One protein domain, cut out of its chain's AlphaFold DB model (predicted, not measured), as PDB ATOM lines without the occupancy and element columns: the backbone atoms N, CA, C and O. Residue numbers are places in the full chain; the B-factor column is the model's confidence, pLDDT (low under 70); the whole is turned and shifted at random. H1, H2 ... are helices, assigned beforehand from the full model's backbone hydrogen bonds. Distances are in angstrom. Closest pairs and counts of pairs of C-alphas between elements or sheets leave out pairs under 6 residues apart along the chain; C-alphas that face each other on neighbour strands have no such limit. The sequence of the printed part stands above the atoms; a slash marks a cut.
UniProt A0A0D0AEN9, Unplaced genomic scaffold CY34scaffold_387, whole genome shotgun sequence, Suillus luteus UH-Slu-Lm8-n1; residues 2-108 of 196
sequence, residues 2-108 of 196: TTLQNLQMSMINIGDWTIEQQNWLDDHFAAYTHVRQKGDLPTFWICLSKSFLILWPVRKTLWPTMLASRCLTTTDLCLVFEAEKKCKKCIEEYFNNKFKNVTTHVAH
ATOM      1  N   THR A   2     -34.591  42.026 -46.188       54.66
ATOM      2  CA  THR A   2     -33.283  42.677 -46.413       54.66
ATOM      3  C   THR A   2     -32.077  41.998 -45.741       54.66
ATOM      4  O   THR A   2     -30.960  42.131 -46.222       54.66
ATOM      5  N   THR A   3     -32.256  41.237 -44.658       57.94
ATOM      6  CA  THR A   3     -31.126  40.709 -43.862       57.94
ATOM      7  C   THR A   3     -30.433  39.497 -44.491       57.94
ATOM      8  O   THR A   3     -29.222  39.355 -44.367       57.94
ATOM      9  N   LEU A   4     -31.187  38.632 -45.177       54.28
ATOM     10  CA  LEU A   4     -30.693  37.362 -45.729       54.28
ATOM     11  C   LEU A   4     -29.989  37.556 -47.085       54.28
ATOM     12  O   LEU A   4     -28.944  36.959 -47.318       54.28
ATOM     13  N   GLN A   5     -30.500  38.465 -47.926       54.19
ATOM     14  CA  GLN A   5     -29.833  38.886 -49.167       54.19
ATOM     15  C   GLN A   5     -28.519  39.633 -48.888       54.19
ATOM     16  O   GLN A   5     -27.515  39.357 -49.537       54.19
ATOM     17  N   ASN A   6     -28.480  40.507 -47.873       56.47
ATOM     18  CA  ASN A   6     -27.244  41.193 -47.473       56.47
ATOM     19  C   ASN A   6     -26.178  40.225 -46.932       56.47
ATOM     20  O   ASN A   6     -24.995  40.424 -47.181       56.47
ATOM     21  N   LEU A   7     -26.598  39.161 -46.241       58.25
ATOM     22  CA  LEU A   7     -25.722  38.084 -45.764       58.25
ATOM     23  C   LEU A   7     -25.192  37.196 -46.898       58.25
ATOM     24  O   LEU A   7     -24.046  36.759 -46.869       58.25
ATOM     25  N   GLN A   8     -26.016  36.935 -47.915       59.50
ATOM     26  CA  GLN A   8     -25.566  36.231 -49.114       59.50
ATOM     27  C   GLN A   8     -24.556  37.067 -49.907       59.50
ATOM     28  O   GLN A   8     -23.534  36.526 -50.318       59.50
ATOM     29  N   MET A   9     -24.777  38.379 -50.060       57.69
ATOM     30  CA  MET A   9     -23.802  39.260 -50.715       57.69
ATOM     31  C   MET A   9     -22.504  39.415 -49.919       57.69
ATOM     32  O   MET A   9     -21.429  39.376 -50.505       57.69
ATOM     33  N   SER A  10     -22.559  39.526 -48.588       59.97
ATOM     34  CA  SER A  10     -21.331  39.611 -47.788       59.97
ATOM     35  C   SER A  10     -20.522  38.315 -47.813       59.97
ATOM     36  O   SER A  10     -19.296  38.371 -47.775       59.97
ATOM     37  N   MET A  11     -21.178  37.157 -47.963       61.66
ATOM     38  CA  MET A  11     -20.480  35.904 -48.246       61.66
ATOM     39  C   MET A  11     -19.879  35.851 -49.651       61.66
ATOM     40  O   MET A  11     -18.839  35.213 -49.803       61.66
ATOM     41  N   ILE A  12     -20.472  36.497 -50.663       62.09
ATOM     42  CA  ILE A  12     -19.876  36.609 -52.010       62.09
ATOM     43  C   ILE A  12     -18.545  37.361 -51.930       62.09
ATOM     44  O   ILE A  12     -17.556  36.836 -52.430       62.09
ATOM     45  N   ASN A  13     -18.503  38.466 -51.181       70.38
ATOM     46  CA  ASN A  13     -17.336  39.349 -51.066       70.38
ATOM     47  C   ASN A  13     -16.187  38.780 -50.207       70.38
ATOM     48  O   ASN A  13     -15.158  39.428 -50.021       70.38
ATOM     49  N   ILE A  14     -16.337  37.583 -49.629       77.25
ATOM     50  CA  ILE A  14     -15.218  36.893 -48.973       77.25
ATOM     51  C   ILE A  14     -14.229  36.477 -50.062       77.25
ATOM     52  O   ILE A  14     -14.522  35.560 -50.832       77.25
ATOM     53  N   GLY A  15     -13.081  37.153 -50.093       74.69
ATOM     54  CA  GLY A  15     -12.083  37.051 -51.159       74.69
ATOM     55  C   GLY A  15     -11.867  38.361 -51.922       74.69
ATOM     56  O   GLY A  15     -10.856  38.487 -52.606       74.69
ATOM     57  N   ASP A  16     -12.754  39.349 -51.754       83.69
ATOM     58  CA  ASP A  16     -12.553  40.703 -52.269       83.69
ATOM     59  C   ASP A  16     -11.663  41.466 -51.291       83.69
ATOM     60  O   ASP A  16     -12.112  42.037 -50.292       83.69
ATOM     61  N   TRP A  17     -10.361  41.400 -51.545       83.81
ATOM     62  CA  TRP A  17      -9.366  41.992 -50.669       83.81
ATOM     63  C   TRP A  17      -9.335  43.511 -50.820       83.81
ATOM     64  O   TRP A  17      -9.273  44.058 -51.920       83.81
ATOM     65  N   THR A  18      -9.319  44.208 -49.688       87.06
ATOM     66  CA  THR A  18      -8.863  45.602 -49.655       87.06
ATOM     67  C   THR A  18      -7.374  45.675 -50.005       87.06
ATOM     68  O   THR A  18      -6.644  44.696 -49.843       87.06
ATOM     69  N   ILE A  19      -6.899  46.856 -50.412       81.38
ATOM     70  CA  ILE A  19      -5.474  47.091 -50.710       81.38
ATOM     71  C   ILE A  19      -4.588  46.696 -49.516       81.38
ATOM     72  O   ILE A  19      -3.556  46.057 -49.690       81.38
ATOM     73  N   GLU A  20      -5.008  47.025 -48.292       88.12
ATOM     74  CA  GLU A  20      -4.272  46.680 -47.070       88.12
ATOM     75  C   GLU A  20      -4.155  45.160 -46.874       88.12
ATOM     76  O   GLU A  20      -3.073  44.648 -46.591       88.12
ATOM     77  N   GLN A  21      -5.253  44.427 -47.077       89.06
ATOM     78  CA  GLN A  21      -5.262  42.965 -46.985       89.06
ATOM     79  C   GLN A  21      -4.384  42.328 -48.059       89.06
ATOM     80  O   GLN A  21      -3.661  41.379 -47.770       89.06
ATOM     81  N   GLN A  22      -4.427  42.853 -49.284       87.81
ATOM     82  CA  GLN A  22      -3.614  42.352 -50.384       87.81
ATOM     83  C   GLN A  22      -2.118  42.560 -50.120       87.81
ATOM     84  O   GLN A  22      -1.350  41.608 -50.236       87.81
ATOM     85  N   ASN A  23      -1.718  43.755 -49.675       84.94
ATOM     86  CA  ASN A  23      -0.332  44.040 -49.295       84.94
ATOM     87  C   ASN A  23       0.146  43.104 -48.177       84.94
ATOM     88  O   ASN A  23       1.238  42.551 -48.252       84.94
ATOM     89  N   TRP A  24      -0.699  42.851 -47.173       93.94
ATOM     90  CA  TRP A  24      -0.357  41.916 -46.106       93.94
ATOM     91  C   TRP A  24      -0.158  40.486 -46.623       93.94
ATOM     92  O   TRP A  24       0.784  39.810 -46.214       93.94
ATOM     93  N   LEU A  25      -1.020  40.007 -47.528       92.50
ATOM     94  CA  LEU A  25      -0.851  38.690 -48.154       92.50
ATOM     95  C   LEU A  25       0.450  38.633 -48.973       92.50
ATOM     96  O   LEU A  25       1.143  37.615 -48.957       92.50
ATOM     97  N   ASP A  26       0.810  39.733 -49.630       84.50
ATOM     98  CA  ASP A  26       2.034  39.858 -50.422       84.50
ATOM     99  C   ASP A  26       3.304  39.810 -49.585       84.50
ATOM    100  O   ASP A  26       4.236  39.088 -49.946       84.50
ATOM    101  N   ASP A  27       3.312  40.471 -48.429       88.19
ATOM    102  CA  ASP A  27       4.430  40.428 -47.484       88.19
ATOM    103  C   ASP A  27       4.719  38.999 -46.989       88.19
ATOM    104  O   ASP A  27       5.856  38.650 -46.666       88.19
ATOM    105  N   HIS A  28       3.702  38.130 -46.977       91.00
ATOM    106  CA  HIS A  28       3.825  36.734 -46.550       91.00
ATOM    107  C   HIS A  28       4.128  35.764 -47.706       91.00
ATOM    108  O   HIS A  28       4.364  34.574 -47.468       91.00
ATOM    109  N   PHE A  29       4.166  36.243 -48.954       88.44
ATOM    110  CA  PHE A  29       4.393  35.406 -50.136       88.44
ATOM    111  C   PHE A  29       5.764  34.717 -50.132       88.44
ATOM    112  O   PHE A  29       5.857  33.538 -50.469       88.44
ATOM    113  N   ALA A  30       6.812  35.394 -49.657       79.75
ATOM    114  CA  ALA A  30       8.151  34.806 -49.543       79.75
ATOM    115  C   ALA A  30       8.218  33.650 -48.523       79.75
ATOM    116  O   ALA A  30       8.930  32.667 -48.722       79.75
ATOM    117  N   ALA A  31       7.455  33.731 -47.429       85.00
ATOM    118  CA  ALA A  31       7.375  32.637 -46.462       85.00
ATOM    119  C   ALA A  31       6.653  31.421 -47.063       85.00
ATOM    120  O   ALA A  31       7.072  30.280 -46.863       85.00
ATOM    121  N   TYR A  32       5.605  31.664 -47.849       87.88
ATOM    122  CA  TYR A  32       4.889  30.614 -48.560       87.88
ATOM    123  C   TYR A  32       5.775  29.865 -49.566       87.88
ATOM    124  O   TYR A  32       5.795  28.632 -49.554       87.88
ATOM    125  N   THR A  33       6.532  30.576 -50.412       81.88
ATOM    126  CA  THR A  33       7.432  29.943 -51.395       81.88
ATOM    127  C   THR A  33       8.469  29.058 -50.704       81.88
ATOM    128  O   THR A  33       8.689  27.919 -51.119       81.88
ATOM    129  N   HIS A  34       9.027  29.532 -49.588       80.44
ATOM    130  CA  HIS A  34       9.979  28.785 -48.774       80.44
ATOM    131  C   HIS A  34       9.393  27.489 -48.198       80.44
ATOM    132  O   HIS A  34       9.988  26.415 -48.308       80.44
ATOM    133  N   VAL A  35       8.208  27.571 -47.585       84.19
ATOM    134  CA  VAL A  35       7.551  26.412 -46.964       84.19
ATOM    135  C   VAL A  35       7.094  25.399 -48.016       84.19
ATOM    136  O   VAL A  35       7.161  24.193 -47.769       84.19
ATOM    137  N   ARG A  36       6.692  25.860 -49.207       81.19
ATOM    138  CA  ARG A  36       6.332  24.990 -50.335       81.19
ATOM    139  C   ARG A  36       7.505  24.120 -50.802       81.19
ATOM    140  O   ARG A  36       7.270  22.990 -51.214       81.19
ATOM    141  N   GLN A  37       8.741  24.610 -50.695       73.00
ATOM    142  CA  GLN A  37       9.958  23.850 -51.016       73.00
ATOM    143  C   GLN A  37      10.402  22.915 -49.878       73.00
ATOM    144  O   GLN A  37      10.900  21.825 -50.142       73.00
ATOM    145  N   LYS A  38      10.234  23.330 -48.612       75.81
ATOM    146  CA  LYS A  38      10.772  22.617 -47.435       75.81
ATOM    147  C   LYS A  38       9.797  21.676 -46.717       75.81
ATOM    148  O   LYS A  38      10.247  20.866 -45.914       75.81
ATOM    149  N   GLY A  39       8.498  21.742 -47.020       59.94
ATOM    150  CA  GLY A  39       7.552  20.665 -46.705       59.94
ATOM    151  C   GLY A  39       6.735  20.778 -45.411       59.94
ATOM    152  O   GLY A  39       6.519  19.761 -44.764       59.94
ATOM    153  N   ASP A  40       6.203  21.956 -45.059       85.50
ATOM    154  CA  ASP A  40       5.174  22.069 -43.996       85.50
ATOM    155  C   ASP A  40       4.068  23.093 -44.318       85.50
ATOM    156  O   ASP A  40       3.784  24.044 -43.582       85.50
ATOM    157  N   LEU A  41       3.436  22.909 -45.479       87.50
ATOM    158  CA  LEU A  41       2.294  23.722 -45.904       87.50
ATOM    159  C   LEU A  41       1.111  23.695 -44.915       87.50
ATOM    160  O   LEU A  41       0.534  24.760 -44.691       87.50
ATOM    161  N   PRO A  42       0.734  22.552 -44.300       89.12
ATOM    162  CA  PRO A  42      -0.384  22.524 -43.361       89.12
ATOM    163  C   PRO A  42      -0.203  23.480 -42.175       89.12
ATOM    164  O   PRO A  42      -1.116  24.252 -41.872       89.12
ATOM    165  N   THR A  43       0.971  23.487 -41.534       88.19
ATOM    166  CA  THR A  43       1.242  24.393 -40.406       88.19
ATOM    167  C   THR A  43       1.258  25.849 -40.856       88.19
ATOM    168  O   THR A  43       0.693  26.709 -40.175       88.19
ATOM    169  N   PHE A  44       1.840  26.134 -42.024       92.12
ATOM    170  CA  PHE A  44       1.829  27.478 -42.597       92.12
ATOM    171  C   PHE A  44       0.404  28.004 -42.783       92.12
ATOM    172  O   PHE A  44       0.094  29.093 -42.300       92.12
ATOM    173  N   TRP A  45      -0.491  27.219 -43.391       92.94
ATOM    174  CA  TRP A  45      -1.875  27.641 -43.610       92.94
ATOM    175  C   TRP A  45      -2.635  27.887 -42.313       92.94
ATOM    176  O   TRP A  45      -3.370  28.873 -42.215       92.94
ATOM    177  N   ILE A  46      -2.431  27.039 -41.302       91.12
ATOM    178  CA  ILE A  46      -3.037  27.215 -39.978       91.12
ATOM    179  C   ILE A  46      -2.582  28.542 -39.355       91.12
ATOM    180  O   ILE A  46      -3.419  29.333 -38.908       91.12
ATOM    181  N   CYS A  47      -1.274  28.807 -39.346       93.00
ATOM    182  CA  CYS A  47      -0.696  30.006 -38.738       93.00
ATOM    183  C   CYS A  47      -1.075  31.286 -39.492       93.00
ATOM    184  O   CYS A  47      -1.499  32.267 -38.869       93.00
ATOM    185  N   LEU A  48      -0.973  31.271 -40.822       94.12
ATOM    186  CA  LEU A  48      -1.293  32.412 -41.676       94.12
ATOM    187  C   LEU A  48      -2.772  32.781 -41.553       94.12
ATOM    188  O   LEU A  48      -3.104  33.927 -41.254       94.12
ATOM    189  N   SER A  49      -3.661  31.795 -41.693       91.56
ATOM    190  CA  SER A  49      -5.108  32.013 -41.617       91.56
ATOM    191  C   SER A  49      -5.540  32.542 -40.255       91.56
ATOM    192  O   SER A  49      -6.385  33.430 -40.171       91.56
ATOM    193  N   LYS A  50      -4.953  32.019 -39.172       92.62
ATOM    194  CA  LYS A  50      -5.224  32.512 -37.818       92.62
ATOM    195  C   LYS A  50      -4.800  33.973 -37.671       92.62
ATOM    196  O   LYS A  50      -5.563  34.768 -37.133       92.62
ATOM    197  N   SER A  51      -3.611  34.320 -38.159       94.19
ATOM    198  CA  SER A  51      -3.079  35.686 -38.083       94.19
ATOM    199  C   SER A  51      -3.933  36.664 -38.891       94.19
ATOM    200  O   SER A  51      -4.309  37.717 -38.379       94.19
ATOM    201  N   PHE A  52      -4.338  36.274 -40.102       93.88
ATOM    202  CA  PHE A  52      -5.223  37.069 -40.952       93.88
ATOM    203  C   PHE A  52      -6.582  37.327 -40.283       93.88
ATOM    204  O   PHE A  52      -7.034  38.465 -40.207       93.88
ATOM    205  N   LEU A  53      -7.220  36.286 -39.737       92.00
ATOM    206  CA  LEU A  53      -8.544  36.395 -39.110       92.00
ATOM    207  C   LEU A  53      -8.538  37.179 -37.787       92.00
ATOM    208  O   LEU A  53      -9.585  37.684 -37.383       92.00
ATOM    209  N   ILE A  54      -7.388  37.314 -37.117       91.94
ATOM    210  CA  ILE A  54      -7.234  38.208 -35.957       91.94
ATOM    211  C   ILE A  54      -7.317  39.674 -36.397       91.94
ATOM    212  O   ILE A  54      -8.001  40.469 -35.750       91.94
ATOM    213  N   LEU A  55      -6.639  40.024 -37.493       89.12
ATOM    214  CA  LEU A  55      -6.615  41.387 -38.032       89.12
ATOM    215  C   LEU A  55      -7.946  41.746 -38.703       89.12
ATOM    216  O   LEU A  55      -8.520  42.806 -38.441       89.12
ATOM    217  N   TRP A  56      -8.488  40.818 -39.492       90.88
ATOM    218  CA  TRP A  56      -9.739  40.986 -40.229       90.88
ATOM    219  C   TRP A  56     -10.728  39.859 -39.917       90.88
ATOM    220  O   TRP A  56     -10.928  38.950 -40.725       90.88
ATOM    221  N   PRO A  57     -11.398  39.913 -38.751       88.56
ATOM    222  CA  PRO A  57     -12.417  38.932 -38.414       88.56
ATOM    223  C   PRO A  57     -13.555  38.962 -39.438       88.56
ATOM    224  O   PRO A  57     -14.205  39.999 -39.609       88.56
ATOM    225  N   VAL A  58     -13.876  37.816 -40.049       85.88
ATOM    226  CA  VAL A  58     -14.948  37.710 -41.064       85.88
ATOM    227  C   VAL A  58     -16.307  38.177 -40.549       85.88
ATOM    228  O   VAL A  58     -17.144  38.617 -41.327       85.88
ATOM    229  N   ARG A  59     -16.522  38.161 -39.226       80.75
ATOM    230  CA  ARG A  59     -17.715  38.728 -38.584       80.75
ATOM    231  C   ARG A  59     -17.957  40.183 -39.002       80.75
ATOM    232  O   ARG A  59     -19.109  40.558 -39.206       80.75
ATOM    233  N   LYS A  60     -16.902  40.998 -39.119       80.44
ATOM    234  CA  LYS A  60     -17.018  42.404 -39.540       80.44
ATOM    235  C   LYS A  60     -17.394  42.522 -41.018       80.44
ATOM    236  O   LYS A  60     -18.138  43.426 -41.369       80.44
ATOM    237  N   THR A  61     -16.941  41.592 -41.854       81.00
ATOM    238  CA  THR A  61     -17.332  41.512 -43.271       81.00
ATOM    239  C   THR A  61     -18.786  41.070 -43.421       81.00
ATOM    240  O   THR A  61     -19.542  41.671 -44.177       81.00
ATOM    241  N   LEU A  62     -19.203  40.050 -42.662       78.25
ATOM    242  CA  LEU A  62     -20.568  39.523 -42.689       78.25
ATOM    243  C   LEU A  62     -21.594  40.551 -42.207       78.25
ATOM    244  O   LEU A  62     -22.677  40.653 -42.788       78.25
ATOM    245  N   TRP A  63     -21.246  41.312 -41.165       82.56
ATOM    246  CA  TRP A  63     -22.114  42.326 -40.575       82.56
ATOM    247  C   TRP A  63     -21.354  43.615 -40.216       82.56
ATOM    248  O   TRP A  63     -21.078  43.856 -39.036       82.56
ATOM    249  N   PRO A  64     -21.082  44.497 -41.195       77.75
ATOM    250  CA  PRO A  64     -20.311  45.727 -40.971       77.75
ATOM    251  C   PRO A  64     -20.953  46.684 -39.961       77.75
ATOM    252  O   PRO A  64     -20.268  47.412 -39.250       77.75
ATOM    253  N   THR A  65     -22.284  46.677 -39.886       79.06
ATOM    254  CA  THR A  65     -23.078  47.576 -39.037       79.06
ATOM    255  C   THR A  65     -23.466  46.958 -37.694       79.06
ATOM    256  O   THR A  65     -24.108  47.612 -36.874       79.06
ATOM    257  N   MET A  66     -23.111  45.692 -37.445       78.31
ATOM    258  CA  MET A  66     -23.490  45.014 -36.212       78.31
ATOM    259  C   MET A  66     -22.533  45.365 -35.076       78.31
ATOM    260  O   MET A  66     -21.322  45.188 -35.181       78.31
ATOM    261  N   LEU A  67     -23.096  45.807 -33.950       76.75
ATOM    262  CA  LEU A  67     -22.327  46.128 -32.749       76.75
ATOM    263  C   LEU A  67     -21.518  44.913 -32.271       76.75
ATOM    264  O   LEU A  67     -22.038  43.798 -32.166       76.75
ATOM    265  N   ALA A  68     -20.250  45.147 -31.922       73.50
ATOM    266  CA  ALA A  68     -19.345  44.104 -31.438       73.50
ATOM    267  C   ALA A  68     -19.868  43.406 -30.167       73.50
ATOM    268  O   ALA A  68     -19.664  42.205 -29.994       73.50
ATOM    269  N   SER A  69     -20.599  44.142 -29.323       76.19
ATOM    270  CA  SER A  69     -21.204  43.662 -28.074       76.19
ATOM    271  C   SER A  69     -22.427  42.762 -28.265       76.19
ATOM    272  O   SER A  69     -22.874  42.142 -27.303       76.19
ATOM    273  N   ARG A  70     -22.987  42.661 -29.480       80.19
ATOM    274  CA  ARG A  70     -24.124  41.770 -29.733       80.19
ATOM    275  C   ARG A  70     -23.683  40.313 -29.588       80.19
ATOM    276  O   ARG A  70     -22.752  39.878 -30.271       80.19
ATOM    277  N   CYS A  71     -24.398  39.564 -28.752       82.19
ATOM    278  CA  CYS A  71     -24.246  38.118 -28.653       82.19
ATOM    279  C   CYS A  71     -24.658  37.447 -29.968       82.19
ATOM    280  O   CYS A  71     -25.699  37.773 -30.545       82.19
ATOM    281  N   LEU A  72     -23.828  36.514 -30.429       83.69
ATOM    282  CA  LEU A  72     -24.105  35.706 -31.610       83.69
ATOM    283  C   LEU A  72     -25.067  34.579 -31.243       83.69
ATOM    284  O   LEU A  72     -24.908  33.929 -30.209       83.69
ATOM    285  N   THR A  73     -26.054  34.340 -32.099       86.75
ATOM    286  CA  THR A  73     -26.866  33.123 -32.023       86.75
ATOM    287  C   THR A  73     -26.073  31.927 -32.550       86.75
ATOM    288  O   THR A  73     -25.052  32.089 -33.223       86.75
ATOM    289  N   THR A  74     -26.555  30.707 -32.308       85.50
ATOM    290  CA  THR A  74     -25.967  29.493 -32.898       85.50
ATOM    291  C   THR A  74     -25.901  29.575 -34.424       85.50
ATOM    292  O   THR A  74     -24.890  29.214 -35.015       85.50
ATOM    293  N   THR A  75     -26.938  30.118 -35.067       84.56
ATOM    294  CA  THR A  75     -26.962  30.319 -36.521       84.56
ATOM    295  C   THR A  75     -25.896  31.313 -36.978       84.56
ATOM    296  O   THR A  75     -25.208  31.053 -37.962       84.56
ATOM    297  N   ASP A  76     -25.706  32.416 -36.247       83.12
ATOM    298  CA  ASP A  76     -24.661  33.395 -36.569       83.12
ATOM    299  C   ASP A  76     -23.260  32.780 -36.433       83.12
ATOM    300  O   ASP A  76     -22.390  33.031 -37.264       83.12
ATOM    301  N   LEU A  77     -23.041  31.938 -35.418       84.56
ATOM    302  CA  LEU A  77     -21.778  31.219 -35.235       84.56
ATOM    303  C   LEU A  77     -21.492  30.255 -36.392       84.56
ATOM    304  O   LEU A  77     -20.365  30.219 -36.882       84.56
ATOM    305  N   CYS A  78     -22.501  29.521 -36.871       84.19
ATOM    306  CA  CYS A  78     -22.354  28.670 -38.053       84.19
ATOM    307  C   CYS A  78     -21.971  29.485 -39.296       84.19
ATOM    308  O   CYS A  78     -21.095  29.074 -40.052       84.19
ATOM    309  N   LEU A  79     -22.580  30.658 -39.489       85.06
ATOM    310  CA  LEU A  79     -22.260  31.543 -40.613       85.06
ATOM    311  C   LEU A  79     -20.832  32.092 -40.527       85.06
ATOM    312  O   LEU A  79     -20.137  32.129 -41.539       85.06
ATOM    313  N   VAL A  80     -20.373  32.473 -39.331       88.31
ATOM    314  CA  VAL A  80     -18.974  32.874 -39.108       88.31
ATOM    315  C   VAL A  80     -18.032  31.726 -39.453       88.31
ATOM    316  O   VAL A  80     -17.073  31.941 -40.182       88.31
ATOM    317  N   PHE A  81     -18.320  30.508 -38.992       88.69
ATOM    318  CA  PHE A  81     -17.474  29.347 -39.262       88.69
ATOM    319  C   PHE A  81     -17.348  29.044 -40.764       88.69
ATOM    320  O   PHE A  81     -16.240  28.859 -41.271       88.69
ATOM    321  N   GLU A  82     -18.463  29.050 -41.499       88.88
ATOM    322  CA  GLU A  82     -18.445  28.855 -42.954       88.88
ATOM    323  C   GLU A  82     -17.713  29.995 -43.677       88.88
ATOM    324  O   GLU A  82     -16.936  29.753 -44.602       88.88
ATOM    325  N   ALA A  83     -17.885  31.237 -43.218       88.19
ATOM    326  CA  ALA A  83     -17.170  32.387 -43.756       88.19
ATOM    327  C   ALA A  83     -15.656  32.302 -43.517       88.19
ATOM    328  O   ALA A  83     -14.877  32.581 -44.428       88.19
ATOM    329  N   GLU A  84     -15.217  31.875 -42.331       92.12
ATOM    330  CA  GLU A  84     -13.799  31.641 -42.040       92.12
ATOM    331  C   GLU A  84     -13.232  30.536 -42.929       92.12
ATOM    332  O   GLU A  84     -12.138  30.679 -43.473       92.12
ATOM    333  N   LYS A  85     -13.978  29.443 -43.119       91.06
ATOM    334  CA  LYS A  85     -13.582  28.349 -44.011       91.06
ATOM    335  C   LYS A  85     -13.445  28.824 -45.457       91.06
ATOM    336  O   LYS A  85     -12.455  28.498 -46.109       91.06
ATOM    337  N   LYS A  86     -14.393  29.628 -45.949       89.81
ATOM    338  CA  LYS A  86     -14.302  30.241 -47.280       89.81
ATOM    339  C   LYS A  86     -13.101  31.187 -47.374       89.81
ATOM    340  O   LYS A  86     -12.343  31.090 -48.331       89.81
ATOM    341  N   CYS A  87     -12.881  32.037 -46.371       91.44
ATOM    342  CA  CYS A  87     -11.752  32.968 -46.331       91.44
ATOM    343  C   CYS A  87     -10.407  32.237 -46.423       91.44
ATOM    344  O   CYS A  87      -9.549  32.639 -47.201       91.44
ATOM    345  N   LYS A  88     -10.245  31.132 -45.683       92.75
ATOM    346  CA  LYS A  88      -9.053  30.270 -45.753       92.75
ATOM    347  C   LYS A  88      -8.806  29.764 -47.171       92.75
ATOM    348  O   LYS A  88      -7.706  29.914 -47.689       92.75
ATOM    349  N   LYS A  89      -9.852  29.258 -47.830       91.81
ATOM    350  CA  LYS A  89      -9.781  28.792 -49.221       91.81
ATOM    351  C   LYS A  89      -9.370  29.910 -50.185       91.81
ATOM    352  O   LYS A  89      -8.514  29.688 -51.030       91.81
ATOM    353  N   CYS A  90      -9.931  31.111 -50.037       91.38
ATOM    354  CA  CYS A  90      -9.565  32.260 -50.867       91.38
ATOM    355  C   CYS A  90      -8.107  32.696 -50.651       91.38
ATOM    356  O   CYS A  90      -7.440  33.069 -51.611       91.38
ATOM    357  N   ILE A  91      -7.596  32.629 -49.415       93.00
ATOM    358  CA  ILE A  91      -6.176  32.874 -49.121       93.00
ATOM    359  C   ILE A  91      -5.313  31.813 -49.815       93.00
ATOM    360  O   ILE A  91      -4.393  32.158 -50.546       93.00
ATOM    361  N   GLU A  92      -5.621  30.525 -49.663       92.62
ATOM    362  CA  GLU A  92      -4.876  29.456 -50.342       92.62
ATOM    363  C   GLU A  92      -4.871  29.639 -51.869       92.62
ATOM    364  O   GLU A  92      -3.821  29.551 -52.508       92.62
ATOM    365  N   GLU A  93      -6.029  29.940 -52.462       91.31
ATOM    366  CA  GLU A  93      -6.170  30.224 -53.894       91.31
ATOM    367  C   GLU A  93      -5.350  31.446 -54.322       91.31
ATOM    368  O   GLU A  93      -4.690  31.386 -55.359       91.31
ATOM    369  N   TYR A  94      -5.315  32.517 -53.520       91.62
ATOM    370  CA  TYR A  94      -4.495  33.703 -53.781       91.62
ATOM    371  C   TYR A  94      -3.016  33.343 -53.949       91.62
ATOM    372  O   TYR A  94      -2.409  33.627 -54.983       91.62
ATOM    373  N   PHE A  95      -2.444  32.658 -52.958       90.75
ATOM    374  CA  PHE A  95      -1.037  32.261 -52.977       90.75
ATOM    375  C   PHE A  95      -0.742  31.242 -54.077       90.75
ATOM    376  O   PHE A  95       0.281  31.352 -54.751       90.75
ATOM    377  N   ASN A  96      -1.634  30.271 -54.302       86.94
ATOM    378  CA  ASN A  96      -1.469  29.282 -55.366       86.94
ATOM    379  C   ASN A  96      -1.496  29.928 -56.756       86.94
ATOM    380  O   ASN A  96      -0.659  29.582 -57.588       86.94
ATOM    381  N   ASN A  97      -2.406  30.872 -57.003       83.56
ATOM    382  CA  ASN A  97      -2.478  31.608 -58.264       83.56
ATOM    383  C   ASN A  97      -1.265  32.518 -58.444       83.56
ATOM    384  O   ASN A  97      -0.663  32.525 -59.514       83.56
ATOM    385  N   LYS A  98      -0.857  33.236 -57.392       81.75
ATOM    386  CA  LYS A  98       0.334  34.090 -57.429       81.75
ATOM    387  C   LYS A  98       1.599  33.277 -57.699       81.75
ATOM    388  O   LYS A  98       2.397  33.651 -58.550       81.75
ATOM    389  N   PHE A  99       1.746  32.121 -57.055       79.25
ATOM    390  CA  PHE A  99       2.840  31.189 -57.324       79.25
ATOM    391  C   PHE A  99       2.788  30.616 -58.719       79.25
ATOM    392  O   PHE A  99       3.812  30.600 -59.387       79.25
ATOM    393  N   LYS A 100       1.604  30.190 -59.177       73.38
ATOM    394  CA  LYS A 100       1.425  29.735 -60.548       73.38
ATOM    395  C   LYS A 100       1.914  30.818 -61.497       73.38
ATOM    396  O   LYS A 100       2.812  30.517 -62.263       73.38
ATOM    397  N   ASN A 101       1.447  32.058 -61.383       66.81
ATOM    398  CA  ASN A 101       1.894  33.158 -62.239       66.81
ATOM    399  C   ASN A 101       3.420  33.317 -62.212       66.81
ATOM    400  O   ASN A 101       4.034  33.278 -63.270       66.81
ATOM    401  N   VAL A 102       4.050  33.361 -61.031       64.50
ATOM    402  CA  VAL A 102       5.520  33.422 -60.912       64.50
ATOM    403  C   VAL A 102       6.195  32.246 -61.632       64.50
ATOM    404  O   VAL A 102       7.062  32.458 -62.469       64.50
ATOM    405  N   THR A 103       5.762  31.009 -61.384       56.47
ATOM    406  CA  THR A 103       6.350  29.818 -62.024       56.47
ATOM    407  C   THR A 103       6.033  29.684 -63.510       56.47
ATOM    408  O   THR A 103       6.836  29.128 -64.243       56.47
ATOM    409  N   THR A 104       4.888  30.189 -63.973       54.09
ATOM    410  CA  THR A 104       4.509  30.136 -65.395       54.09
ATOM    411  C   THR A 104       5.366  31.116 -66.189       54.09
ATOM    412  O   THR A 104       5.713  30.828 -67.321       54.09
ATOM    413  N   HIS A 105       5.762  32.238 -65.584       50.66
ATOM    414  CA  HIS A 105       6.679  33.186 -66.206       50.66
ATOM    415  C   HIS A 105       8.139  32.714 -66.197       50.66
ATOM    416  O   HIS A 105       8.871  33.014 -67.133       50.66
ATOM    417  N   VAL A 106       8.541  31.926 -65.197       50.44
ATOM    418  CA  VAL A 106       9.856  31.264 -65.170       50.44
ATOM    419  C   VAL A 106       9.928  30.097 -66.167       50.44
ATOM    420  O   VAL A 106      10.946  29.910 -66.813       50.44
ATOM    421  N   ALA A 107       8.829  29.363 -66.378       52.00
ATOM    422  CA  ALA A 107       8.781  28.214 -67.293       52.00
ATOM    423  C   ALA A 107       9.014  28.549 -68.781       52.00
ATOM    424  O   ALA A 107       9.160  27.626 -69.575       52.00
ATOM    425  N   HIS A 108       9.023  29.833 -69.153       56.25
ATOM    426  CA  HIS A 108       9.326  30.307 -70.509       56.25
ATOM    427  C   HIS A 108      10.753  30.851 -70.656       56.25
ATOM    428  O   HIS A 108      11.143  31.280 -71.741       56.25
TER     429      HIS A 108
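This is residues 2 to 108 of the 196 residues of an uncharacterized protein of Suillus luteus UH-Slu-Lm8-n1 (UniProt A0A0D0AEN9). One long helix, H6, runs nearly the whole length of the domain, and H5, H4 and H3 pack on it one after another, with H4 crossing near its middle and H3 and H4 forming a helical hairpin. H1 slants toward the first part of H6 with short H5 between them, H2 sits close to H6 and near H4, and residues 100 to 108 stick out at the end. The printed part has 107 residues with six named helices, in the order H1 to H6, and no named strand; the class is all helix. It is only just loose, close to compact, with a radius of gyration of the C-alphas of 15.9 A, and only just a rod, spanning 50 by 25 by 20 A.

H1, residues 2 to 12, touches H5, residues 58 to 62; their closest C-alphas, of Ser 10 and Leu 62, are 5.2 A apart. H1 is close to but not clearly touching H6, residues 74 to 106, at a shallow tilt of 28 degrees, the same way, the closest C-alphas being those of Met 11 and Ala 83 at 6.6 A. H2, residues 19 to 27, touches no helix; it is close to but not clearly touching H6, with the C-alphas of Leu 25 and Ile 91 closest at 7.9 A. H3, residues 29 to 38, and H4, residues 41 to 55, form a hairpin: they touch at a shallow tilt of 22 degrees, opposite ways, with the C-alphas of Val 35 and Leu 41 closest at 6.0 A. H2 and H4 are near each other. H3 only just touches H6, with 3 pairs of C-alphas within 8 A, the closest Phe 29 and Phe 95 at 6.9 A; they are about perpendicular, at 79 degrees. H4 touches residues 84 to 92 of H6 at a steep tilt of 59 degrees, opposite ways; the C-alphas of Ser 49 and Lys 88 are closest at 6.0 A. H5 touches residues 80 to 87 of H6, the C-alphas of Arg 59 and Val 80 being closest at 6.0 A. H1 is apart from H2, H3 and H4. In H1 to H6 every O i to N i+4 pair is within hydrogen-bond range.

H1 measures 15.7 A from its first C-alpha, Thr 2 at (-33.283, 42.677, -46.413), to its last. H2 measures 12.4 A, H3 14.5 A, H4 21.3 A and H5 6.1 A. H6 measures 48.2 A, from C-alpha 74 at (-25.967, 29.493, -32.898) to C-alpha 106 at (9.856, 31.264, -65.170).

The C-alphas farthest apart, of Cys 71 and His 108, are 54.2 A apart. The printed part has no cut. The link from H5 to H6, 11 residues, is long. Mean pLDDT of the printed part is 80.5; residues 2 to 12, residue 39 and residues 101 to 108 are under 70.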